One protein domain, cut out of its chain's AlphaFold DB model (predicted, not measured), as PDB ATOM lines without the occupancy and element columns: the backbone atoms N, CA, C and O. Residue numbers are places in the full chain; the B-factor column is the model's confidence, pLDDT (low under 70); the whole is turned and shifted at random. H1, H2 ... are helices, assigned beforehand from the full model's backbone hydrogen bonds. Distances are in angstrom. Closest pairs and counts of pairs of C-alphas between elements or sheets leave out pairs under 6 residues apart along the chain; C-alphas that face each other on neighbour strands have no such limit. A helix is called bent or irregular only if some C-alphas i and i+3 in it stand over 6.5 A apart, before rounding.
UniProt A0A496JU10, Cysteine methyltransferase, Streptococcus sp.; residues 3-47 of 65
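AT A GLANCE: This is residues 3 to 47 of the 65 residues of the protein "Cysteine methyltransferase" of Streptococcus sp. (UniProt A0A496JU10). Two helical parts stand at opposite sides of a long winding loop: on one side H1 and then the short H2 follow each other as a broken column, on the other side sits H3, and residues 17 to 37 run through the middle between them. The chain goes one way through H1 and H2, comes back along the loop past H1 to a far turn near Ala 29, and folds back again to reach H3. The printed part has 45 residues with three named helices in the order H1, H2, H3 and no named strand; the class is all helix, though just 20 of the 45 residues are in named elements. The whole is compact, with a radius of gyration of the C-alphas of 10.6 A, and rounded, spanning 26 by 23 by 16 A.

HOW THE PARTS SIT: The printed part begins with H1, residues 3 to 10, and a tight link of 2 residues, Ser 11 and Gln 12, joins it to H2, residues 13 to 16. H1 and H2 meet only through their link. A long link of 21 residues joins H2 to H3, residues 38 to 45. H1 and H3 are apart, and H2 and H3 are apart too. In H1 and H3 every O i to N i+4 pair is within hydrogen-bond range; H2, with 4 residues, is too short for such a pair, but its one O i to N i+3 pair is within range.

IN THESE COORDINATES: H1 starts with the C-alpha of Ala 3 at (245.153, 180.719, 295.416) and ends at Leu 10; it is 10.6 A long from first to last C-alpha. H2 runs from Ser 13 to Tyr 16 and measures 5.6 A. The link then passes C-alpha 29 at (237.456, 186.732, 287.136). H3 runs from Asp 38 to the C-alpha of Ala 45 at (224.131, 193.814, 301.738) and is 10.5 A long. None of the three helices is bent or irregular.

THE WHOLE: The two C-alphas farthest apart are those of Gly 17 and Ala 29, 28.8 A, both in the long link from H2 to H3. The C-alphas of that link lie 3 to 15 A from the mean of all C-alphas. From the first to the last printed C-alpha, Ala 3 to Gly 47, it is 25.2 A. The printed part has no cut. The mean pLDDT of the printed part is 88.5, and one printed residue, Gly 17, is under 70; H2 has a mean of 79, H1 of 87 and H3 of 94.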
ATOM      1  N   ALA A   3     246.589 180.412 295.514       85.38
ATOM      2  CA  ALA A   3     245.153 180.719 295.416       85.38
ATOM      3  C   ALA A   3     244.234 179.538 295.794       85.38
ATOM      4  O   ALA A   3     243.219 179.730 296.455       85.38
ATOM      5  N   ARG A   4     244.617 178.302 295.440       86.81
ATOM      6  CA  ARG A   4     243.857 177.091 295.804       86.81
ATOM      7  C   ARG A   4     243.871 176.814 297.309       86.81
ATOM      8  O   ARG A   4     242.857 176.398 297.855       86.81
ATOM      9  N   LEU A   5     245.005 177.057 297.968       89.81
ATOM     10  CA  LEU A   5     245.132 176.870 299.412       89.81
ATOM     11  C   LEU A   5     244.283 177.899 300.164       89.81
ATOM     12  O   LEU A   5     243.558 177.527 301.077       89.81
ATOM     13  N   VAL A   6     244.321 179.161 299.728       88.19
ATOM     14  CA  VAL A   6     243.477 180.228 300.287       88.19
ATOM     15  C   VAL A   6     241.999 179.861 300.168       88.19
ATOM     16  O   VAL A   6     241.295 179.885 301.170       88.19
ATOM     17  N   GLY A   7     241.542 179.430 298.986       85.81
ATOM     18  CA  GLY A   7     240.155 178.991 298.799       85.81
ATOM     19  C   GLY A   7     239.747 177.851 299.738       85.81
ATOM     20  O   GLY A   7     238.670 177.903 300.324       85.81
ATOM     21  N   LYS A   8     240.630 176.863 299.944       87.75
ATOM     22  CA  LYS A   8     240.388 175.743 300.868       87.75
ATOM     23  C   LYS A   8     240.275 176.194 302.328       87.75
ATOM     24  O   LYS A   8     239.426 175.697 303.053       87.75
ATOM     25  N   ILE A   9     241.129 177.117 302.766       88.00
ATOM     26  CA  ILE A   9     241.081 177.632 304.142       88.00
ATOM     27  C   ILE A   9     239.799 178.446 304.350       88.00
ATOM     28  O   ILE A   9     239.121 178.281 305.359       88.00
ATOM     29  N   LEU A  10     239.425 179.284 303.380       86.19
ATOM     30  CA  LEU A  10     238.224 180.117 303.471       86.19
ATOM     31  C   LEU A  10     236.930 179.293 303.486       86.19
ATOM     32  O   LEU A  10     236.009 179.645 304.220       86.19
ATOM     33  N   SER A  11     236.870 178.170 302.758       84.19
ATOM     34  CA  SER A  11     235.722 177.250 302.829       84.19
ATOM     35  C   SER A  11     235.587 176.554 304.186       84.19
ATOM     36  O   SER A  11     234.569 175.933 304.459       84.19
ATOM     37  N   GLN A  12     236.621 176.617 305.021       86.69
ATOM     38  CA  GLN A  12     236.647 176.078 306.377       86.69
ATOM     39  C   GLN A  12     236.604 177.191 307.437       86.69
ATOM     40  O   GLN A  12     236.841 176.915 308.608       86.69
ATOM     41  N   SER A  13     236.319 178.440 307.045       81.69
ATOM     42  CA  SER A  13     236.377 179.624 307.920       81.69
ATOM     43  C   SER A  13     235.564 179.487 309.211       81.69
ATOM     44  O   SER A  13     236.029 179.908 310.270       81.69
ATOM     45  N   GLU A  14     234.408 178.828 309.144       78.69
ATOM     46  CA  GLU A  14     233.543 178.543 310.295       78.69
ATOM     47  C   GLU A  14     234.243 177.714 311.387       78.69
ATOM     48  O   GLU A  14     233.949 177.872 312.570       78.69
ATOM     49  N   LEU A  15     235.220 176.876 311.016       81.62
ATOM     50  CA  LEU A  15     235.958 176.008 311.941       81.62
ATOM     51  C   LEU A  15     236.999 176.757 312.781       81.62
ATOM     52  O   LEU A  15     237.472 176.222 313.782       81.62
ATOM     53  N   TYR A  16     237.383 177.971 312.383       75.94
ATOM     54  CA  TYR A  16     238.458 178.724 313.038       75.94
ATOM     55  C   TYR A  16     237.957 179.712 314.098       75.94
ATOM     56  O   TYR A  16     238.774 180.365 314.746       75.94
ATOM     57  N   GLY A  17     236.639 179.805 314.303       63.75
ATOM     58  CA  GLY A  17     236.021 180.751 315.231       63.75
ATOM     59  C   GLY A  17     236.109 182.208 314.750       63.75
ATOM     60  O   GLY A  17     237.097 182.646 314.161       63.75
ATOM     61  N   GLY A  18     235.055 182.985 315.009       70.19
ATOM     62  CA  GLY A  18     234.964 184.399 314.622       70.19
ATOM     63  C   GLY A  18     234.265 184.652 313.280       70.19
ATOM     64  O   GLY A  18     234.056 183.751 312.474       70.19
ATOM     65  N   LYS A  19     233.862 185.911 313.057       76.38
ATOM     66  CA  LYS A  19     233.260 186.367 311.794       76.38
ATOM     67  C   LYS A  19     234.363 186.784 310.828       76.38
ATOM     68  O   LYS A  19     234.887 187.890 310.927       76.38
ATOM     69  N   HIS A  20     234.692 185.906 309.889       84.94
ATOM     70  CA  HIS A  20     235.623 186.207 308.803       84.94
ATOM     71  C   HIS A  20     234.831 186.671 307.576       84.94
ATOM     72  O   HIS A  20     233.901 185.971 307.174       84.94
ATOM     73  N   PRO A  21     235.161 187.815 306.946       88.69
ATOM     74  CA  PRO A  21     234.446 188.310 305.769       88.69
ATOM     75  C   PRO A  21     234.862 187.546 304.501       88.69
ATOM     76  O   PRO A  21     235.284 188.128 303.502       88.69
ATOM     77  N   CYS A  22     234.782 186.214 304.535       91.00
ATOM     78  CA  CYS A  22     235.197 185.335 303.445       91.00
ATOM     79  C   CYS A  22     234.362 185.551 302.179       91.00
ATOM     80  O   CYS A  22     234.856 185.310 301.080       91.00
ATOM     81  N   HIS A  23     233.136 186.073 302.318       92.19
ATOM     82  CA  HIS A  23     232.256 186.420 301.202       92.19
ATOM     83  C   HIS A  23     232.825 187.534 300.319       92.19
ATOM     84  O   HIS A  23     232.469 187.608 299.145       92.19
ATOM     85  N   ARG A  24     233.757 188.348 300.835       94.25
ATOM     86  CA  ARG A  24     234.473 189.373 300.056       94.25
ATOM     87  C   ARG A  24     235.518 188.793 299.105       94.25
ATOM     88  O   ARG A  24     235.998 189.494 298.220       94.25
ATOM     89  N   VAL A  25     235.896 187.524 299.274       93.81
ATOM     90  CA  VAL A  25     236.899 186.879 298.424       93.81
ATOM     91  C   VAL A  25     236.216 186.213 297.236       93.81
ATOM     92  O   VAL A  25     235.476 185.239 297.373       93.81
ATOM     93  N   VAL A  26     236.514 186.720 296.044       94.06
ATOM     94  CA  VAL A  26     236.088 186.154 294.758       94.06
ATOM     95  C   VAL A  26     237.300 185.711 293.946       94.06
ATOM     96  O   VAL A  26     238.446 186.033 294.270       94.06
ATOM     97  N   ASN A  27     237.077 184.931 292.887       92.88
ATOM     98  CA  ASN A  27     238.185 184.514 292.032       92.88
ATOM     99  C   ASN A  27     238.716 185.679 291.166       92.88
ATOM    100  O   ASN A  27     238.118 186.749 291.088       92.88
ATOM    101  N   ALA A  28     239.817 185.445 290.448       91.88
ATOM    102  CA  ALA A  28     240.445 186.457 289.591       91.88
ATOM    103  C   ALA A  28     239.551 186.984 288.443       91.88
ATOM    104  O   ALA A  28     239.867 188.007 287.849       91.88
ATOM    105  N   ALA A  29     238.448 186.300 288.122       92.38
ATOM    106  CA  ALA A  29     237.456 186.732 287.136       92.38
ATOM    107  C   ALA A  29     236.230 187.422 287.775       92.38
ATOM    108  O   ALA A  29     235.275 187.745 287.070       92.38
ATOM    109  N   GLY A  30     236.221 187.606 289.101       93.44
ATOM    110  CA  GLY A  30     235.088 188.141 289.860       93.44
ATOM    111  C   GLY A  30     233.970 187.127 290.117       93.44
ATOM    112  O   GLY A  30     232.902 187.501 290.588       93.44
ATOM    113  N   ARG A  31     234.171 185.843 289.801       95.00
ATOM    114  CA  ARG A  31     233.165 184.799 290.025       95.00
ATOM    115  C   ARG A  31     233.066 184.470 291.513       95.00
ATOM    116  O   ARG A  31     234.089 184.300 292.184       95.00
ATOM    117  N   LEU A  32     231.827 184.309 291.971       94.19
ATOM    118  CA  LEU A  32     231.490 183.823 293.306       94.19
ATOM    119  C   LEU A  32     231.938 182.365 293.511       94.19
ATOM    120  O   LEU A  32     232.185 181.623 292.551       94.19
ATOM    121  N   ALA A  33     232.045 181.961 294.770       91.62
ATOM    122  CA  ALA A  33     232.362 180.606 295.177       91.62
ATOM    123  C   ALA A  33     231.247 179.640 294.731       91.62
ATOM    124  O   ALA A  33     230.064 179.893 294.965       91.62
ATOM    125  N   PRO A  34     231.594 178.526 294.065       89.31
ATOM    126  CA  PRO A  34     230.603 177.553 293.626       89.31
ATOM    127  C   PRO A  34     229.936 176.883 294.836       89.31
ATOM    128  O   PRO A  34     230.629 176.406 295.731       89.31
ATOM    129  N   GLY A  35     228.602 176.820 294.835       88.69
ATOM    130  CA  GLY A  35     227.817 176.189 295.903       88.69
ATOM    131  C   GLY A  35     227.582 177.061 297.140       88.69
ATOM    132  O   GLY A  35     227.039 176.560 298.117       88.69
ATOM    133  N   TRP A  36     227.965 178.345 297.108       90.56
ATOM    134  CA  TRP A  36     227.710 179.298 298.191       90.56
ATOM    135  C   TRP A  36     226.775 180.424 297.732       90.56
ATOM    136  O   TRP A  36     227.212 181.520 297.383       90.56
ATOM    137  N   GLU A  37     225.472 180.145 297.727       88.69
ATOM    138  CA  GLU A  37     224.446 181.090 297.257       88.69
ATOM    139  C   GLU A  37     224.387 182.370 298.112       88.69
ATOM    140  O   GLU A  37     224.263 183.477 297.581       88.69
ATOM    141  N   ASP A  38     224.600 182.243 299.427       91.06
ATOM    142  CA  ASP A  38     224.574 183.375 300.361       91.06
ATOM    143  C   ASP A  38     225.665 184.416 300.091       91.06
ATOM    144  O   ASP A  38     225.503 185.581 300.462       91.06
ATOM    145  N   GLN A  39     226.752 184.053 299.396       94.19
ATOM    146  CA  GLN A  39     227.816 185.002 299.068       94.19
ATOM    147  C   GLN A  39     227.277 186.211 298.295       94.19
ATOM    148  O   GLN A  39     227.684 187.344 298.556       94.19
ATOM    149  N   ARG A  40     226.332 185.985 297.373       93.50
ATOM    150  CA  ARG A  40     225.675 187.056 296.616       93.50
ATOM    151  C   ARG A  40     224.936 188.013 297.544       93.50
ATOM    152  O   ARG A  40     225.066 189.224 297.399       93.50
ATOM    153  N   HIS A  41     224.161 187.467 298.475       93.19
ATOM    154  CA  HIS A  41     223.349 188.255 299.395       93.19
ATOM    155  C   HIS A  41     224.217 189.073 300.353       93.19
ATOM    156  O   HIS A  41     223.925 190.244 300.585       93.19
ATOM    157  N   LEU A  42     225.315 188.494 300.843       94.12
ATOM    158  CA  LEU A  42     226.270 189.183 301.712       94.12
ATOM    159  C   LEU A  42     226.988 190.330 300.990       94.12
ATOM    160  O   LEU A  42     227.141 191.407 301.558       94.12
ATOM    161  N   LEU A  43     227.396 190.124 299.734       95.06
ATOM    162  CA  LEU A  43     227.993 191.176 298.907       95.06
ATOM    163  C   LEU A  43     226.996 192.305 298.619       95.06
ATOM    164  O   LEU A  43     227.331 193.478 298.764       95.06
ATOM    165  N   TRP A  44     225.755 191.955 298.281       94.06
ATOM    166  CA  TRP A  44     224.705 192.938 298.031       94.06
ATOM    167  C   TRP A  44     224.355 193.755 299.283       94.06
ATOM    168  O   TRP A  44     224.190 194.969 299.195       94.06
ATOM    169  N   ALA A  45     224.327 193.125 300.462       94.69
ATOM    170  CA  ALA A  45     224.131 193.814 301.738       94.69
ATOM    171  C   ALA A  45     225.250 194.826 302.058       94.69
ATOM    172  O   ALA A  45     225.022 195.780 302.798       94.69
ATOM    173  N   GLU A  46     226.443 194.637 301.490       94.81
ATOM    174  CA  GLU A  46     227.566 195.576 301.580       94.81
ATOM    175  C   GLU A  46     227.595 196.606 300.432       94.81
ATOM    176  O   GLU A  46     228.501 197.436 300.384       94.81
ATOM    177  N   GLY A  47     226.616 196.586 299.519       94.94
ATOM    178  CA  GLY A  47     226.537 197.505 298.378       94.94
ATOM    179  C   GLY A  47     227.424 197.120 297.187       94.94
ATOM    180  O   GLY A  47     227.754 197.975 296.364       94.94
TER     181      GLY A  47